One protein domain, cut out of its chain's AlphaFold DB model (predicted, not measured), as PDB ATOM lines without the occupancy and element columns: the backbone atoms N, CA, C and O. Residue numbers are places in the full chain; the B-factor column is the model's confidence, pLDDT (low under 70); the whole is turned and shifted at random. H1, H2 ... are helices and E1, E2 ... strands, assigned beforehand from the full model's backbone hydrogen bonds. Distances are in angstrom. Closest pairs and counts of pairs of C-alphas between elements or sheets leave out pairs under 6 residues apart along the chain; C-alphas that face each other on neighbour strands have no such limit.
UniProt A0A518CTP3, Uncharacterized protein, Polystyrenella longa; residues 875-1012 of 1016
ATOM      1  N   GLY A 875     109.524  78.543 110.580       87.56
ATOM      2  CA  GLY A 875     110.209  77.408 111.197       87.56
ATOM      3  C   GLY A 875     111.213  76.806 110.216       87.56
ATOM      4  O   GLY A 875     110.903  76.709 109.031       87.56
ATOM      5  N   LEU A 876     112.389  76.378 110.678       86.88
ATOM      6  CA  LEU A 876     113.322  75.582 109.866       86.88
ATOM      7  C   LEU A 876     113.346  74.135 110.367       86.88
ATOM      8  O   LEU A 876     113.720  73.885 111.513       86.88
ATOM      9  N   ILE A 877     112.965  73.193 109.504       83.94
ATOM     10  CA  ILE A 877     113.176  71.755 109.706       83.94
ATOM     11  C   ILE A 877     114.407  71.342 108.895       83.94
ATOM     12  O   ILE A 877     114.492  71.641 107.705       83.94
ATOM     13  N   SER A 878     115.342  70.641 109.541       81.94
ATOM     14  CA  SER A 878     116.523  70.067 108.887       81.94
ATOM     15  C   SER A 878     116.151  69.175 107.705       81.94
ATOM     16  O   SER A 878     115.179  68.421 107.785       81.94
ATOM     17  N   LEU A 879     116.958  69.203 106.637       80.75
ATOM     18  CA  LEU A 879     116.760  68.326 105.478       80.75
ATOM     19  C   LEU A 879     116.634  66.856 105.901       80.75
ATOM     20  O   LEU A 879     117.530  66.291 106.534       80.75
ATOM     21  N   ILE A 880     115.537  66.216 105.501       79.69
ATOM     22  CA  ILE A 880     115.288  64.808 105.798       79.69
ATOM     23  C   ILE A 880     116.012  63.963 104.743       79.69
ATOM     24  O   ILE A 880     115.683  63.999 103.554       79.69
ATOM     25  N   TRP A 881     117.013  63.197 105.178       77.62
ATOM     26  CA  TRP A 881     117.759  62.295 104.302       77.62
ATOM     27  C   TRP A 881     116.900  61.105 103.867       77.62
ATOM     28  O   TRP A 881     116.371  60.367 104.703       77.62
ATOM     29  N   GLU A 882     116.793  60.882 102.557       77.00
ATOM     30  CA  GLU A 882     116.168  59.680 102.012       77.00
ATOM     31  C   GLU A 882     117.239  58.645 101.632       77.00
ATOM     32  O   GLU A 882     118.107  58.927 100.792       77.00
ATOM     33  N   PRO A 883     117.180  57.417 102.180       69.38
ATOM     34  CA  PRO A 883     118.055  56.347 101.731       69.38
ATOM     35  C   PRO A 883     117.745  55.996 100.265       69.38
ATOM     36  O   PRO A 883     116.573  55.928  99.886       69.38
ATOM     37  N   PRO A 884     118.762  55.715  99.427       70.81
ATOM     38  CA  PRO A 884     118.526  55.380  98.029       70.81
ATOM     39  C   PRO A 884     117.699  54.089  97.887       70.81
ATOM     40  O   PRO A 884     117.871  53.164  98.697       70.81
ATOM     41  N   PRO A 885     116.856  53.982  96.837       71.69
ATOM     42  CA  PRO A 885     115.897  52.893  96.684       71.69
ATOM     43  C   PRO A 885     116.524  51.496  96.821       71.69
ATOM     44  O   PRO A 885     117.638  51.279  96.312       71.69
ATOM     45  N   PRO A 886     115.832  50.530  97.458       66.88
ATOM     46  CA  PRO A 886     116.310  49.158  97.584       66.88
ATOM     47  C   PRO A 886     116.733  48.571  96.233       66.88
ATOM     48  O   PRO A 886     116.004  48.639  95.249       66.88
ATOM     49  N   GLY A 887     117.937  47.998  96.179       67.12
ATOM     50  CA  GLY A 887     118.488  47.383  94.965       67.12
ATOM     51  C   GLY A 887     119.239  48.324  94.009       67.12
ATOM     52  O   GLY A 887     119.978  47.818  93.158       67.12
ATOM     53  N   SER A 888     119.145  49.650  94.180       72.00
ATOM     54  CA  SER A 888     119.933  50.623  93.403       72.00
ATOM     55  C   SER A 888     121.458  50.423  93.566       72.00
ATOM     56  O   SER A 888     121.908  49.876  94.584       72.00
ATOM     57  N   PRO A 889     122.297  50.875  92.609       68.19
ATOM     58  CA  PRO A 889     123.758  50.814  92.744       68.19
ATOM     59  C   PRO A 889     124.268  51.503  94.019       68.19
ATOM     60  O   PRO A 889     125.136  50.968  94.712       68.19
ATOM     61  N   ASN A 890     123.654  52.631  94.389       65.56
ATOM     62  CA  ASN A 890     123.964  53.382  95.606       65.56
ATOM     63  C   ASN A 890     123.606  52.591  96.869       65.56
ATOM     64  O   ASN A 890     124.431  52.467  97.773       65.56
ATOM     65  N   HIS A 891     122.438  51.944  96.898       68.62
ATOM     66  CA  HIS A 891     122.049  51.043  97.985       68.62
ATOM     67  C   HIS A 891     123.026  49.858  98.135       68.62
ATOM     68  O   HIS A 891     123.367  49.464  99.250       68.62
ATOM     69  N   LYS A 892     123.562  49.321  97.027       67.06
ATOM     70  CA  LYS A 892     124.616  48.285  97.059       67.06
ATOM     71  C   LYS A 892     125.957  48.826  97.588       67.06
ATOM     72  O   LYS A 892     126.589  48.148  98.395       67.06
ATOM     73  N   ARG A 893     126.367  50.046  97.205       65.44
ATOM     74  CA  ARG A 893     127.580  50.743  97.708       65.44
ATOM     75  C   ARG A 893     127.485  51.059  99.210       65.44
ATOM     76  O   ARG A 893     128.480  50.920  99.920       65.44
ATOM     77  N   LEU A 894     126.292  51.403  99.702       63.16
ATOM     78  CA  LEU A 894     125.994  51.649 101.121       63.16
ATOM     79  C   LEU A 894     125.785  50.362 101.947       63.16
ATOM     80  O   LEU A 894     125.771  50.403 103.173       63.16
ATOM     81  N   ARG A 895     125.703  49.181 101.322       59.62
ATOM     82  CA  ARG A 895     125.563  47.905 102.049       59.62
ATOM     83  C   ARG A 895     126.769  47.579 102.948       59.62
ATOM     84  O   ARG A 895     126.663  46.753 103.853       59.62
ATOM     85  N   ASN A 896     127.914  48.227 102.720       64.94
ATOM     86  CA  ASN A 896     129.087  48.120 103.580       64.94
ATOM     87  C   ASN A 896     128.948  49.070 104.789       64.94
ATOM     88  O   ASN A 896     129.224  50.268 104.688       64.94
ATOM     89  N   ARG A 897     128.504  48.515 105.928       59.41
ATOM     90  CA  ARG A 897     128.005  49.229 107.125       59.41
ATOM     91  C   ARG A 897     128.897  50.389 107.593       59.41
ATOM     92  O   ARG A 897     128.383  51.454 107.919       59.41
ATOM     93  N   ASN A 898     130.221  50.223 107.548       65.31
ATOM     94  CA  ASN A 898     131.175  51.260 107.964       65.31
ATOM     95  C   ASN A 898     131.291  52.419 106.958       65.31
ATOM     96  O   ASN A 898     131.482  53.562 107.366       65.31
ATOM     97  N   LYS A 899     131.171  52.148 105.649       64.69
ATOM     98  CA  LYS A 899     131.235  53.184 104.605       64.69
ATOM     99  C   LYS A 899     129.935  53.987 104.544       64.69
ATOM    100  O   LYS A 899     129.992  55.202 104.402       64.69
ATOM    101  N   ALA A 900     128.788  53.328 104.724       63.72
ATOM    102  CA  ALA A 900     127.505  54.017 104.840       63.72
ATOM    103  C   ALA A 900     127.396  54.866 106.104       63.72
ATOM    104  O   ALA A 900     126.954  56.001 106.003       63.72
ATOM    105  N   MET A 901     127.849  54.370 107.262       65.38
ATOM    106  CA  MET A 901     127.823  55.167 108.492       65.38
ATOM    107  C   MET A 901     128.677  56.439 108.366       65.38
ATOM    108  O   MET A 901     128.219  57.506 108.752       65.38
ATOM    109  N   ARG A 902     129.878  56.364 107.766       69.62
ATOM    110  CA  ARG A 902     130.696  57.564 107.494       69.62
ATOM    111  C   ARG A 902     130.017  58.523 106.519       69.62
ATOM    112  O   ARG A 902     129.847  59.684 106.854       69.62
ATOM    113  N   SER A 903     129.553  58.021 105.370       67.88
ATOM    114  CA  SER A 903     128.840  58.830 104.369       67.88
ATOM    115  C   SER A 903     127.601  59.514 104.956       67.88
ATOM    116  O   SER A 903     127.348  60.674 104.657       67.88
ATOM    117  N   TYR A 904     126.850  58.819 105.816       70.38
ATOM    118  CA  TYR A 904     125.704  59.370 106.539       70.38
ATOM    119  C   TYR A 904     126.127  60.467 107.522       70.38
ATOM    120  O   TYR A 904     125.563  61.552 107.476       70.38
ATOM    121  N   LEU A 905     127.139  60.229 108.366       72.00
ATOM    122  CA  LEU A 905     127.632  61.232 109.320       72.00
ATOM    123  C   LEU A 905     128.146  62.497 108.614       72.00
ATOM    124  O   LEU A 905     127.745  63.594 108.984       72.00
ATOM    125  N   GLU A 906     128.938  62.341 107.551       73.19
ATOM    126  CA  GLU A 906     129.416  63.449 106.711       73.19
ATOM    127  C   GLU A 906     128.247  64.223 106.073       73.19
ATOM    128  O   GLU A 906     128.216  65.450 106.123       73.19
ATOM    129  N   THR A 907     127.241  63.517 105.540       72.94
ATOM    130  CA  THR A 907     126.023  64.138 104.985       72.94
ATOM    131  C   THR A 907     125.245  64.897 106.061       72.94
ATOM    132  O   THR A 907     124.780  66.005 105.818       72.94
ATOM    133  N   MET A 908     125.125  64.342 107.270       76.62
ATOM    134  CA  MET A 908     124.433  64.990 108.386       76.62
ATOM    135  C   MET A 908     125.171  66.231 108.901       76.62
ATOM    136  O   MET A 908     124.517  67.186 109.313       76.62
ATOM    137  N   ASP A 909     126.504  66.254 108.879       75.19
ATOM    138  CA  ASP A 909     127.284  67.442 109.252       75.19
ATOM    139  C   ASP A 909     127.226  68.535 108.168       75.19
ATOM    140  O   ASP A 909     127.119  69.722 108.498       75.19
ATOM    141  N   ALA A 910     127.162  68.151 106.888       74.88
ATOM    142  CA  ALA A 910     126.853  69.070 105.794       74.88
ATOM    143  C   ALA A 910     125.437  69.669 105.920       74.88
ATOM    144  O   ALA A 910     125.284  70.888 105.849       74.88
ATOM    145  N   ILE A 911     124.415  68.847 106.208       78.81
ATOM    146  CA  ILE A 911     123.035  69.310 106.458       78.81
ATOM    147  C   ILE A 911     123.000  70.311 107.618       78.81
ATOM    148  O   ILE A 911     122.482  71.408 107.445       78.81
ATOM    149  N   LYS A 912     123.616  70.005 108.772       79.69
ATOM    150  CA  LYS A 912     123.694  70.946 109.912       79.69
ATOM    151  C   LYS A 912     124.356  72.272 109.531       79.69
ATOM    152  O   LYS A 912     123.967  73.321 110.042       79.69
ATOM    153  N   THR A 913     125.379  72.225 108.680       79.75
ATOM    154  CA  THR A 913     126.099  73.419 108.220       79.75
ATOM    155  C   THR A 913     125.222  74.263 107.300       79.75
ATOM    156  O   THR A 913     125.146  75.478 107.482       79.75
ATOM    157  N   LEU A 914     124.498  73.627 106.378       79.00
ATOM    158  CA  LEU A 914     123.551  74.283 105.481       79.00
ATOM    159  C   LEU A 914     122.349  74.866 106.242       79.00
ATOM    160  O   LEU A 914     122.028  76.038 106.057       79.00
ATOM    161  N   ASP A 915     121.756  74.110 107.171       82.06
ATOM    162  CA  ASP A 915     120.696  74.582 108.070       82.06
ATOM    163  C   ASP A 915     121.145  75.815 108.866       82.06
ATOM    164  O   ASP A 915     120.393  76.780 109.005       82.06
ATOM    165  N   ARG A 916     122.387  75.810 109.371       83.38
ATOM    166  CA  ARG A 916     122.965  76.946 110.098       83.38
ATOM    167  C   ARG A 916     123.109  78.176 109.201       83.38
ATOM    168  O   ARG A 916     122.690  79.253 109.612       83.38
ATOM    169  N   ILE A 917     123.638  78.017 107.985       83.06
ATOM    170  CA  ILE A 917     123.777  79.109 107.004       83.06
ATOM    171  C   ILE A 917     122.405  79.688 106.631       83.06
ATOM    172  O   ILE A 917     122.249  80.908 106.587       83.06
ATOM    173  N   LEU A 918     121.399  78.836 106.410       84.81
ATOM    174  CA  LEU A 918     120.033  79.272 106.115       84.81
ATOM    175  C   LEU A 918     119.401  80.004 107.304       84.81
ATOM    176  O   LEU A 918     118.837  81.079 107.123       84.81
ATOM    177  N   TYR A 919     119.526  79.473 108.521       85.31
ATOM    178  CA  TYR A 919     118.981  80.088 109.733       85.31
ATOM    179  C   TYR A 919     119.631  81.448 110.043       85.31
ATOM    180  O   TYR A 919     118.927  82.432 110.273       85.31
ATOM    181  N   GLU A 920     120.966  81.527 110.003       84.19
ATOM    182  CA  GLU A 920     121.721  82.774 110.196       84.19
ATOM    183  C   GLU A 920     121.398  83.796 109.090       84.19
ATOM    184  O   GLU A 920     121.174  84.971 109.386       84.19
ATOM    185  N   GLY A 921     121.301  83.354 107.830       84.06
ATOM    186  CA  GLY A 921     120.951  84.201 106.688       84.06
ATOM    187  C   GLY A 921     119.528  84.763 106.759       84.06
ATOM    188  O   GLY A 921     119.334  85.958 106.547       84.06
ATOM    189  N   LEU A 922     118.538  83.938 107.119       85.25
ATOM    190  CA  LEU A 922     117.148  84.370 107.315       85.25
ATOM    191  C   LEU A 922     117.039  85.403 108.450       85.25
ATOM    192  O   LEU A 922     116.407  86.444 108.272       85.25
ATOM    193  N   ILE A 923     117.723  85.186 109.579       82.31
ATOM    194  CA  ILE A 923     117.743  86.157 110.685       82.31
ATOM    195  C   ILE A 923     118.405  87.478 110.271       82.31
ATOM    196  O   ILE A 923     117.848  88.539 110.550       82.31
ATOM    197  N   LYS A 924     119.545  87.442 109.565       82.31
ATOM    198  CA  LYS A 924     120.202  88.655 109.034       82.31
ATOM    199  C   LYS A 924     119.310  89.425 108.039       82.31
ATOM    200  O   LYS A 924     119.468  90.634 107.903       82.31
ATOM    201  N   LEU A 925     118.349  88.757 107.396       77.62
ATOM    202  CA  LEU A 925     117.311  89.354 106.541       77.62
ATOM    203  C   LEU A 925     116.081  89.879 107.309       77.62
ATOM    204  O   LEU A 925     115.079  90.235 106.693       77.62
ATOM    205  N   ASN A 926     116.134  89.931 108.644       76.12
ATOM    206  CA  ASN A 926     115.010  90.273 109.525       76.12
ATOM    207  C   ASN A 926     113.778  89.357 109.358       76.12
ATOM    208  O   ASN A 926     112.657  89.744 109.707       76.12
ATOM    209  N   VAL A 927     113.975  88.125 108.871       79.62
ATOM    210  CA  VAL A 927     112.947  87.081 108.905       79.62
ATOM    211  C   VAL A 927     112.862  86.530 110.336       79.62
ATOM    212  O   VAL A 927     113.858  86.008 110.844       79.62
ATOM    213  N   PRO A 928     111.704  86.614 111.022       80.44
ATOM    214  CA  PRO A 928     111.530  86.029 112.341       80.44
ATOM    215  C   PRO A 928     111.555  84.510 112.215       80.44
ATOM    216  O   PRO A 928     110.650  83.916 111.624       80.44
ATOM    217  N   MET A 929     112.582  83.893 112.790       81.81
ATOM    218  CA  MET A 929     112.732  82.445 112.809       81.81
ATOM    219  C   MET A 929     112.384  81.879 114.185       81.81
ATOM    220  O   MET A 929     112.855  82.363 115.213       81.81
ATOM    221  N   VAL A 930     111.584  80.821 114.185       82.69
ATOM    222  CA  VAL A 930     111.281  79.980 115.340       82.69
ATOM    223  C   VAL A 930     112.169  78.744 115.275       82.69
ATOM    224  O   VAL A 930     112.330  78.116 114.226       82.69
ATOM    225  N   ARG A 931     112.753  78.386 116.420       73.12
ATOM    226  CA  ARG A 931     113.595  77.202 116.580       73.12
ATOM    227  C   ARG A 931     113.076  76.368 117.739       73.12
ATOM    228  O   ARG A 931     112.851  76.891 118.824       73.12
ATOM    229  N   ILE A 932     112.940  75.070 117.503       69.06
ATOM    230  CA  ILE A 932     112.521  74.090 118.507       69.06
ATOM    231  C   ILE A 932     113.766  73.381 119.032       69.06
ATOM    232  O   ILE A 932     114.662  73.045 118.248       69.06
ATOM    233  N   ALA A 933     113.847  73.149 120.343       59.25
ATOM    234  CA  ALA A 933     114.888  72.287 120.880       59.25
ATOM    235  C   ALA A 933     114.525  70.835 120.555       59.25
ATOM    236  O   ALA A 933     113.383  70.426 120.722       59.25
ATOM    237  N   ALA A 934     115.489  70.023 120.117       54.09
ATOM    238  CA  ALA A 934     115.200  68.639 119.727       54.09
ATOM    239  C   ALA A 934     114.482  67.836 120.834       54.09
ATOM    240  O   ALA A 934     113.594  67.037 120.547       54.09
ATOM    241  N   ASN A 935     114.795  68.152 122.094       52.44
ATOM    242  CA  ASN A 935     114.162  67.620 123.297       52.44
ATOM    243  C   ASN A 935     112.627  67.797 123.315       52.44
ATOM    244  O   ASN A 935     111.931  66.899 123.785       52.44
ATOM    245  N   ASP A 936     112.092  68.901 122.779       55.59
ATOM    246  CA  ASP A 936     110.649  69.215 122.776       55.59
ATOM    247  C   ASP A 936     109.842  68.302 121.831       55.59
ATOM    248  O   ASP A 936     108.615  68.240 121.902       55.59
ATOM    249  N   ILE A 937     110.534  67.591 120.935       58.84
ATOM    250  CA  ILE A 937     109.964  66.680 119.932       58.84
ATOM    251  C   ILE A 937     109.933  65.227 120.465       58.84
ATOM    252  O   ILE A 937     109.297  64.356 119.869       58.84
ATOM    253  N   GLY A 938     110.558  64.975 121.626       52.62
ATOM    254  CA  GLY A 938     110.709  63.652 122.241       52.62
ATOM    255  C   GLY A 938     111.950  62.921 121.723       52.62
ATOM    256  O   GLY A 938     111.840  61.980 120.940       52.62
ATOM    257  N   ASP A 939     113.138  63.374 122.135       47.69
ATOM    258  CA  ASP A 939     114.415  62.937 121.547       47.69
ATOM    259  C   ASP A 939     114.955  61.635 122.178       47.69
ATOM    260  O   ASP A 939     115.842  61.657 123.027       47.69
ATOM    261  N   ASP A 940     114.422  60.492 121.731       47.47
ATOM    262  CA  ASP A 940     115.096  59.173 121.796       47.47
ATOM    263  C   ASP A 940     115.181  58.514 120.389       47.47
ATOM    264  O   ASP A 940     115.742  57.436 120.200       47.47
ATOM    265  N   GLU A 941     114.644  59.183 119.354       45.22
ATOM    266  CA  GLU A 941     114.498  58.662 117.980       45.22
ATOM    267  C   GLU A 941     115.596  59.132 117.003       45.22
ATOM    268  O   GLU A 941     115.709  58.604 115.895       45.22
ATOM    269  N   ARG A 942     116.495  60.054 117.381       45.69
ATOM    270  CA  ARG A 942     117.617  60.474 116.507       45.69
ATOM    271  C   ARG A 942     118.544  59.335 116.069       45.69
ATOM    272  O   ARG A 942     119.201  59.437 115.034       45.69
ATOM    273  N   THR A 943     118.588  58.244 116.828       43.47
ATOM    274  CA  THR A 943     119.314  57.007 116.501       43.47
ATOM    275  C   THR A 943     118.469  55.985 115.727       43.47
ATOM    276  O   THR A 943     119.038  55.058 115.146       43.47
ATOM    277  N   SER A 944     117.138  56.139 115.656       41.19
ATOM    278  CA  SER A 944     116.225  55.181 115.008       41.19
ATOM    279  C   SER A 944     116.011  55.436 113.508       41.19
ATOM    280  O   SER A 944     115.666  54.491 112.790       41.19
ATOM    281  N   PHE A 945     116.313  56.644 113.006       45.44
ATOM    282  CA  PHE A 945     116.188  57.064 111.592       45.44
ATOM    283  C   PHE A 945     116.804  56.106 110.558       45.44
ATOM    284  O   PHE A 945     116.362  56.051 109.413       45.44
ATOM    285  N   ILE A 946     117.804  55.314 110.949       44.59
ATOM    286  CA  ILE A 946     118.465  54.330 110.077       44.59
ATOM    287  C   ILE A 946     117.573  53.090 109.816       44.59
ATOM    288  O   ILE A 946     117.886  52.281 108.943       44.59
ATOM    289  N   SER A 947     116.470  52.904 110.558       38.97
ATOM    290  CA  SER A 947     115.807  51.595 110.684       38.97
ATOM    291  C   SER A 947     114.376  51.456 110.143       38.97
ATOM    292  O   SER A 947     114.028  50.339 109.754       38.97
ATOM    293  N   ARG A 948     113.534  52.507 110.094       47.16
ATOM    294  CA  ARG A 948     112.108  52.373 109.705       47.16
ATOM    295  C   ARG A 948     111.541  53.571 108.917       47.16
ATOM    296  O   ARG A 948     111.431  54.661 109.468       47.16
ATOM    297  N   PRO A 949     111.082  53.376 107.660       45.31
ATOM    298  CA  PRO A 949     110.429  54.434 106.875       45.31
ATOM    299  C   PRO A 949     109.075  54.917 107.423       45.31
ATOM    300  O   PRO A 949     108.627  56.001 107.058       45.31
ATOM    301  N   THR A 950     108.406  54.121 108.264       48.44
ATOM    302  CA  THR A 950     107.066  54.420 108.802       48.44
ATOM    303  C   THR A 950     107.045  55.597 109.772       48.44
ATOM    304  O   THR A 950     106.049  56.311 109.830       48.44
ATOM    305  N   ASP A 951     108.149  55.845 110.478       60.59
ATOM    306  CA  ASP A 951     108.211  56.865 111.533       60.59
ATOM    307  C   ASP A 951     108.573  58.262 110.979       60.59
ATOM    308  O   ASP A 951     108.420  59.274 111.660       60.59
ATOM    309  N   ARG A 952     108.964  58.347 109.696       64.44
ATOM    310  CA  ARG A 952     109.365  59.598 109.022       64.44
ATOM    311  C   ARG A 952     108.238  60.629 108.938       64.44
ATOM    312  O   ARG A 952     108.469  61.785 109.277       64.44
ATOM    313  N   LYS A 953     107.030  60.220 108.518       66.62
ATOM    314  CA  LYS A 953     105.869  61.131 108.470       66.62
ATOM    315  C   LYS A 953     105.504  61.619 109.873       66.62
ATOM    316  O   LYS A 953     105.354  62.813 110.069       66.62
ATOM    317  N   SER A 954     105.499  60.714 110.855       70.25
ATOM    318  CA  SER A 954     105.273  61.046 112.268       70.25
ATOM    319  C   SER A 954     106.262  62.106 112.779       70.25
ATOM    320  O   SER A 954     105.846  63.070 113.413       70.25
ATOM    321  N   TYR A 955     107.557  61.995 112.458       73.44
ATOM    322  CA  TYR A 955     108.547  63.012 112.832       73.44
ATOM    323  C   TYR A 955     108.300  64.369 112.160       73.44
ATOM    324  O   TYR A 955     108.287  65.396 112.835       73.44
ATOM    325  N   GLU A 956     108.089  64.385 110.843       76.19
ATOM    326  CA  GLU A 956     107.826  65.612 110.082       76.19
ATOM    327  C   GLU A 956     106.576  66.336 110.607       76.19
ATOM    328  O   GLU A 956     106.613  67.536 110.877       76.19
ATOM    329  N   GLU A 957     105.502  65.589 110.870       78.50
ATOM    330  CA  GLU A 957     104.256  66.098 111.441       78.50
ATOM    331  C   GLU A 957     104.437  66.627 112.871       78.50
ATOM    332  O   GLU A 957     103.999  67.744 113.154       78.50
ATOM    333  N   LYS A 958     105.146  65.901 113.754       79.62
ATOM    334  CA  LYS A 958     105.509  66.386 115.102       79.62
ATOM    335  C   LYS A 958     106.289  67.706 115.028       79.62
ATOM    336  O   LYS A 958     105.995  68.625 115.792       79.62
ATOM    337  N   CYS A 959     107.254  67.814 114.113       78.19
ATOM    338  CA  CYS A 959     108.049  69.024 113.901       78.19
ATOM    339  C   CYS A 959     107.185  70.198 113.417       78.19
ATOM    340  O   CYS A 959     107.268  71.283 113.988       78.19
ATOM    341  N   ILE A 960     106.330  69.990 112.408       81.56
ATOM    342  CA  ILE A 960     105.420  71.023 111.883       81.56
ATOM    343  C   ILE A 960     104.446  71.488 112.971       81.56
ATOM    344  O   ILE A 960     104.259  72.689 113.155       81.56
ATOM    345  N   GLU A 961     103.854  70.570 113.738       81.62
ATOM    346  CA  GLU A 961     102.929  70.919 114.819       81.62
ATOM    347  C   GLU A 961     103.612  71.643 115.977       81.62
ATOM    348  O   GLU A 961     103.038  72.567 116.553       81.62
ATOM    349  N   ALA A 962     104.834  71.253 116.338       79.25
ATOM    350  CA  ALA A 962     105.601  71.968 117.345       79.25
ATOM    351  C   ALA A 962     106.031  73.362 116.836       79.25
ATOM    352  O   ALA A 962     105.976  74.321 117.607       79.25
ATOM    353  N   MET A 963     106.328  73.519 115.536       81.31
ATOM    354  CA  MET A 963     106.604  74.826 114.914       81.31
ATOM    355  C   MET A 963     105.347  75.702 114.947       81.31
ATOM    356  O   MET A 963     105.413  76.862 115.351       81.31
ATOM    357  N   GLN A 964     104.183  75.130 114.625       80.94
ATOM    358  CA  GLN A 964     102.881  75.795 114.712       80.94
ATOM    359  C   GLN A 964     102.571  76.271 116.137       80.94
ATOM    360  O   GLN A 964     102.162  77.413 116.338       80.94
ATOM    361  N   ARG A 965     102.786  75.415 117.147       76.88
ATOM    362  CA  ARG A 965     102.592  75.758 118.569       76.88
ATOM    363  C   ARG A 965     103.523  76.882 119.029       76.88
ATOM    364  O   ARG A 965     103.130  77.661 119.893       76.88
ATOM    365  N   ALA A 966     104.717  76.968 118.449       73.00
ATOM    366  CA  ALA A 966     105.701  78.013 118.709       73.00
ATOM    367  C   ALA A 966     105.533  79.273 117.824       73.00
ATOM    368  O   ALA A 966     106.361  80.177 117.899       73.00
ATOM    369  N   GLY A 967     104.457  79.368 117.028       75.69
ATOM    370  CA  GLY A 967     104.102  80.570 116.258       75.69
ATOM    371  C   GLY A 967     104.683  80.645 114.843       75.69
ATOM    372  O   GLY A 967     104.729  81.724 114.262       75.69
ATOM    373  N   ALA A 968     105.150  79.535 114.263       80.75
ATOM    374  CA  ALA A 968     105.553  79.513 112.859       80.75
ATOM    375  C   ALA A 968     104.328  79.523 111.926       80.75
ATOM    376  O   ALA A 968     103.475  78.636 111.976       80.75
ATOM    377  N   THR A 969     104.292  80.499 111.021       81.69
ATOM    378  CA  THR A 969     103.275  80.631 109.962       81.69
ATOM    379  C   THR A 969     103.585  79.774 108.735       81.69
ATOM    380  O   THR A 969     102.676  79.319 108.044       81.69
ATOM    381  N   HIS A 970     104.872  79.554 108.458       86.69
ATOM    382  CA  HIS A 970     105.368  78.704 107.382       86.69
ATOM    383  C   HIS A 970     106.555  77.899 107.905       86.69
ATOM    384  O   HIS A 970     107.291  78.356 108.782       86.69
ATOM    385  N   VAL A 971     106.770  76.718 107.342       88.00
ATOM    386  CA  VAL A 971     107.939  75.888 107.616       88.00
ATOM    387  C   VAL A 971     108.760  75.752 106.341       88.00
ATOM    388  O   VAL A 971     108.232  75.371 105.298       88.00
ATOM    389  N   VAL A 972     110.048  76.065 106.437       88.00
ATOM    390  CA  VAL A 972     111.069  75.747 105.438       88.00
ATOM    391  C   VAL A 972     111.622  74.369 105.779       88.00
ATOM    392  O   VAL A 972     111.985  74.106 106.928       88.00
ATOM    393  N   GLY A 973     111.681  73.489 104.790       87.44
ATOM    394  CA  GLY A 973     112.199  72.136 104.948       87.44
ATOM    395  C   GLY A 973     112.499  71.510 103.596       87.44
ATOM    396  O   GLY A 973     112.477  72.184 102.560       87.44
ATOM    397  N   GLY A 974     112.802  70.218 103.593       84.94
ATOM    398  CA  GLY A 974     113.133  69.539 102.353       84.94
ATOM    399  C   GLY A 974     113.699  68.141 102.526       84.94
ATOM    400  O   GLY A 974     113.787  67.600 103.630       84.94
ATOM    401  N   TYR A 975     114.113  67.585 101.395       85.44
ATOM    402  CA  TYR A 975     114.587  66.218 101.256       85.44
ATOM    403  C   TYR A 975     115.938  66.188 100.547       85.44
ATOM    404  O   TYR A 975     116.166  66.940  99.599       85.44
ATOM    405  N   ILE A 976     116.823  65.296 100.983       84.62
ATOM    406  CA  ILE A 976     118.120  65.051 100.342       84.62
ATOM    407  C   ILE A 976     118.290  63.562 100.086       84.62
ATOM    408  O   ILE A 976     118.270  62.760 101.017       84.62
ATOM    409  N   ASN A 977     118.469  63.178  98.822       82.38
ATOM    410  CA  ASN A 977     118.577  61.778  98.428       82.38
ATOM    411  C   ASN A 977     119.761  61.523  97.483       82.38
ATOM    412  O   ASN A 977     120.287  62.423  96.827       82.38
ATOM    413  N   HIS A 978     120.235  60.276  97.455       75.81
ATOM    414  CA  HIS A 978     121.319  59.855  96.565       75.81
ATOM    415  C   HIS A 978     120.782  59.583  95.158       75.81
ATOM    416  O   HIS A 978     120.299  58.480  94.882       75.81
ATOM    417  N   TRP A 979     120.929  60.561  94.267       74.50
ATOM    418  CA  TRP A 979     120.539  60.437  92.864       74.50
ATOM    419  C   TRP A 979     121.516  59.566  92.064       74.50
ATOM    420  O   TRP A 979     121.110  58.614  91.404       74.50
ATOM    421  N   ASP A 980     122.820  59.821  92.201       70.88
ATOM    422  CA  ASP A 980     123.889  59.066  91.535       70.88
ATOM    423  C   ASP A 980     125.044  58.803  92.520       70.88
ATOM    424  O   ASP A 980     125.106  59.352  93.618       70.88
ATOM    425  N   THR A 981     125.959  57.923  92.133       67.06
ATOM    426  CA  THR A 981     127.127  57.461  92.884       67.06
ATOM    427  C   THR A 981     127.955  58.561  93.535       67.06
ATOM    428  O   THR A 981     128.524  58.294  94.591       67.06
ATOM    429  N   ASN A 982     128.007  59.758  92.944       73.00
ATOM    430  CA  ASN A 982     128.694  60.933  93.488       73.00
ATOM    431  C   ASN A 982     127.804  62.204  93.458       73.00
ATOM    432  O   ASN A 982     128.337  63.313  93.486       73.00
ATOM    433  N   LYS A 983     126.469  62.069  93.360       77.56
ATOM    434  CA  LYS A 983     125.516  63.196  93.356       77.56
ATOM    435  C   LYS A 983     124.402  63.004  94.379       77.56
ATOM    436  O   LYS A 983     123.757  61.953  94.426       77.56
ATOM    437  N   TYR A 984     124.117  64.070  95.107       79.94
ATOM    438  CA  TYR A 984     122.885  64.243  95.859       79.94
ATOM    439  C   TYR A 984     121.897  65.055  95.036       79.94
ATOM    440  O   TYR A 984     122.285  65.916  94.251       79.94
ATOM    441  N   ARG A 985     120.614  64.800  95.248       83.94
ATOM    442  CA  ARG A 985     119.518  65.643  94.792       83.94
ATOM    443  C   ARG A 985     118.851  66.209  96.033       83.94
ATOM    444  O   ARG A 985     118.531  65.464  96.960       83.94
ATOM    445  N   ILE A 986     118.733  67.529  96.069       84.06
ATOM    446  CA  ILE A 986     118.217  68.285  97.206       84.06
ATOM    447  C   ILE A 986     116.960  69.003  96.730       84.06
ATOM    448  O   ILE A 986     117.005  69.771  95.771       84.06
ATOM    449  N   LYS A 987     115.838  68.731  97.397       86.06
ATOM    450  CA  LYS A 987     114.546  69.385  97.188       86.06
ATOM    451  C   LYS A 987     114.238  70.235  98.409       86.06
ATOM    452  O   LYS A 987     113.961  69.681  99.470       86.06
ATOM    453  N   TYR A 988     114.260  71.553  98.260       86.25
ATOM    454  CA  TYR A 988     113.753  72.490  99.257       86.25
ATOM    455  C   TYR A 988     112.339  72.931  98.906       86.25
ATOM    456  O   TYR A 988     112.023  73.219  97.748       86.25
ATOM    457  N   GLY A 989     111.505  73.063  99.931       86.00
ATOM    458  CA  GLY A 989     110.170  73.608  99.788       86.00
ATOM    459  C   GLY A 989     109.686  74.322 101.039       86.00
ATOM    460  O   GLY A 989     110.348  74.354 102.080       86.00
ATOM    461  N   ILE A 990     108.510  74.925 100.908       87.06
ATOM    462  CA  ILE A 990     107.865  75.710 101.955       87.06
ATOM    463  C   ILE A 990     106.451  75.187 102.159       87.06
ATOM    464  O   ILE A 990     105.691  75.013 101.206       87.06
ATOM    465  N   LEU A 991     106.099  74.942 103.415       85.38
ATOM    466  CA  LEU A 991     104.767  74.521 103.822       85.38
ATOM    467  C   LEU A 991     104.091  75.661 104.601       85.38
ATOM    468  O   LEU A 991     104.543  75.977 105.706       85.38
ATOM    469  N   PRO A 992     103.023  76.296 104.082       81.69
ATOM    470  CA  PRO A 992     102.206  77.212 104.870       81.69
ATOM    471  C   PRO A 992     101.444  76.429 105.946       81.69
ATOM    472  O   PRO A 992     100.706  75.488 105.652       81.69
ATOM    473  N   VAL A 993     101.597  76.828 107.207       74.88
ATOM    474  CA  VAL A 993     101.077  76.101 108.372       74.88
ATOM    475  C   VAL A 993      99.617  76.493 108.633       74.88
ATOM    476  O   VAL A 993      99.273  77.174 109.601       74.88
ATOM    477  N   SER A 994      98.726  76.087 107.727       63.72
ATOM    478  CA  SER A 994      97.288  76.344 107.867       63.72
ATOM    479  C   SER A 994      96.649  75.446 108.941       63.72
ATOM    480  O   SER A 994      97.082  74.317 109.164       63.72
ATOM    481  N   LYS A 995      95.591  75.929 109.608       52.62
ATOM    482  CA  LYS A 995      94.875  75.169 110.657       52.62
ATOM    483  C   LYS A 995      93.998  74.025 110.121       52.62
ATOM    484  O   LYS A 995      93.531  73.208 110.908       52.62
ATOM    485  N   SER A 996      93.733  73.978 108.817       46.53
ATOM    486  CA  SER A 996      92.884  72.969 108.174       46.53
ATOM    487  C   SER A 996      93.736  71.892 107.505       46.53
ATOM    488  O   SER A 996      94.596  72.225 106.695       46.53
ATOM    489  N   GLY A 997      93.464  70.616 107.799       47.12
ATOM    490  CA  GLY A 997      94.240  69.446 107.353       47.12
ATOM    491  C   GLY A 997      94.151  69.087 105.862       47.12
ATOM    492  O   GLY A 997      93.941  67.926 105.525       47.12
ATOM    493  N   ALA A 998      94.301  70.067 104.969       43.66
ATOM    494  CA  ALA A 998      94.659  69.823 103.574       43.66
ATOM    495  C   ALA A 998      96.142  69.399 103.467       43.66
ATOM    496  O   ALA A 998      96.905  69.590 104.413       43.66
ATOM    497  N   SER A 999      96.524  68.808 102.327       49.31
ATOM    498  CA  SER A 999      97.833  68.171 102.079       49.31
ATOM    499  C   SER A 999      99.028  68.870 102.749       49.31
ATOM    500  O   SER A 999      99.325  70.025 102.449       49.31
ATOM    501  N   ARG A1000      99.744  68.139 103.618       64.81
ATOM    502  CA  ARG A1000     100.973  68.575 104.315       64.81
ATOM    503  C   ARG A1000     102.226  68.507 103.417       64.81
ATOM    504  O   ARG A1000     103.326  68.305 103.913       64.81
ATOM    505  N   GLU A1001     102.085  68.634 102.100       70.44
ATOM    506  CA  GLU A1001     103.219  68.573 101.171       70.44
ATOM    507  C   GLU A1001     103.888  69.944 101.015       70.44
ATOM    508  O   GLU A1001     103.234  70.954 100.743       70.44
ATOM    509  N   PHE A1002     105.213  69.980 101.175       72.56
ATOM    510  CA  PHE A1002     106.019  71.167 100.900       72.56
ATOM    511  C   PHE A1002     105.807  71.629  99.452       72.56
ATOM    512  O   PHE A1002     106.035  70.871  98.511       72.56
ATOM    513  N   THR A1003     105.432  72.897  99.263       77.31
ATOM    514  CA  THR A1003     105.457  73.519  97.933       77.31
ATOM    515  C   THR A1003     106.917  73.664  97.526       77.31
ATOM    516  O   THR A1003     107.676  74.339  98.221       77.31
ATOM    517  N   GLU A1004     107.329  73.004  96.446       76.81
ATOM    518  CA  GLU A1004     108.724  73.017  96.003       76.81
ATOM    519  C   GLU A1004     109.163  74.431  95.590       76.81
ATOM    520  O   GLU A1004     108.462  75.133  94.861       76.81
ATOM    521  N   VAL A1005     110.329  74.852  96.084       75.56
ATOM    522  CA  VAL A1005     110.923  76.178  95.836       75.56
ATOM    523  C   VAL A1005     112.222  76.066  95.039       75.56
ATOM    524  O   VAL A1005     112.541  76.952  94.239       75.56
ATOM    525  N   SER A1006     112.964  74.977  95.248       74.81
ATOM    526  CA  SER A1006     114.141  74.625  94.456       74.81
ATOM    527  C   SER A1006     114.420  73.125  94.545       74.81
ATOM    528  O   SER A1006     114.580  72.592  95.642       74.81
ATOM    529  N   GLU A1007     114.567  72.466  93.399       80.25
ATOM    530  CA  GLU A1007     115.257  71.177  93.268       80.25
ATOM    531  C   GLU A1007     116.607  71.414  92.583       80.25
ATOM    532  O   GLU A1007     116.688  72.208  91.646       80.25
ATOM    533  N   PHE A1008     117.673  70.760  93.048       78.50
ATOM    534  CA  PHE A1008     118.981  70.809  92.393       78.50
ATOM    535  C   PHE A1008     119.830  69.562  92.651       78.50
ATOM    536  O   PHE A1008     119.645  68.850  93.642       78.50
ATOM    537  N   GLU A1009     120.784  69.302  91.752       81.06
ATOM    538  CA  GLU A1009     121.764  68.225  91.892       81.06
ATOM    539  C   GLU A1009     123.112  68.781  92.365       81.06
ATOM    540  O   GLU A1009     123.741  69.593  91.692       81.06
ATOM    541  N   LEU A1010     123.587  68.308  93.516       74.81
ATOM    542  CA  LEU A1010     124.858  68.714  94.107       74.81
ATOM    543  C   LEU A1010     125.852  67.547  94.074       74.81
ATOM    544  O   LEU A1010     125.538  66.428  94.485       74.81
ATOM    545  N   LEU A1011     127.075  67.794  93.601       72.81
ATOM    546  CA  LEU A1011     128.155  66.807  93.683       72.81
ATOM    547  C   LEU A1011     128.517  66.537  95.151       72.81
ATOM    548  O   LEU A1011     128.572  67.456  95.962       72.81
ATOM    549  N   GLU A1012     128.846  65.287  95.484       70.00
ATOM    550  CA  GLU A1012     129.290  64.868  96.829       70.00
ATOM    551  C   GLU A1012     130.494  65.697  97.328       70.00
ATOM    552  O   GLU A1012     130.630  65.924  98.526       70.00
TER     553      GLU A1012
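AT A GLANCE: This is residues 875 to 1012 of the 1016 residues of an uncharacterized protein of Polystyrenella longa (UniProt A0A518CTP3). A twisted sheet of four strands lies between two helices, the long H2 over E1 and E2 on one face and H4 over E2 on the other, which makes three layers. Short H1 grazes the sheet near the end of E2, and small H3 packs on H4, off the sheet. The printed part has 138 residues, with four named helices and four named strands in the order E1 H1 H2 H3 H4 E2 E3 E4. The sheet is mixed, in the order E1 E2 E3 E4, with E1 and E2 parallel and the rest antiparallel; the class is mixed, helices and strands. The whole is compact, with a radius of gyration of the C-alphas of 15.6 A and spans of 43 by 30 by 27 A.

HOW THE PARTS SIT: E1, residues 880 to 882, is an edge strand and the parallel neighbour of E2, residues 970 to 980, with N 880 and O 974 2.9 A apart, within hydrogen-bond range. Together with the helices between them they form a strand-helix-strand unit, two parallel neighbour strands joined through helices. H1, residues 889 to 894, only just on the sheet, only grazes it with residues 889 to 891; its closest C-alphas to E2 are those of Asn 890 and Asp 980, 7.0 A apart. H2, residues 897 to 924, is close to H1 but not clearly touching, about perpendicular at 86 degrees, with the C-alphas of Leu 894 and Ala 900 closest at 4.7 A. H2 has a height over the sheet of 9.7 A and runs slantwise to the strands, at 34 degrees to E2 on the local plane. H3, residues 934 to 937, is not on the sheet. H4, residues 951 to 965, touches H3 with residues 958 to 962 alone, the C-alphas of Ile 937 and Lys 958 being closest at 6.6 A. H4 has a height over the sheet of 9.8 A and runs along the strands, at 17 degrees to E2 on the local plane. E2, E3, residues 983 to 992, and E4, residues 1003 to 1011, form a meander, each strand the antiparallel neighbour of the one before, in two hairpins; N 975 and O 987 are 2.8 A apart, and N 986 and O 1008 2.9 A, both within hydrogen-bond range. In H1, H2 and H4 every O i to N i+4 pair is within hydrogen-bond range, and H3 is too short for such a pair.

IN THESE COORDINATES: E1 begins at C-alpha 880, (115.288, 64.808, 105.798). H2 is 40.2 A long, H4 20.9 A, E2 31.3 A, E3 29.5 A and E4 24.0 A. E4 ends at C-alpha 1011, (128.155, 66.807, 93.683).

THE WHOLE: The C-alphas of Gly 887 and Asn 926 are the two farthest apart, 45.4 A. The printed part has no cut, and the link from H3 to H4 is long. Mean pLDDT of the printed part is 71.7; 48 residues are under 70, among them 889 to 903 and 932 to 953.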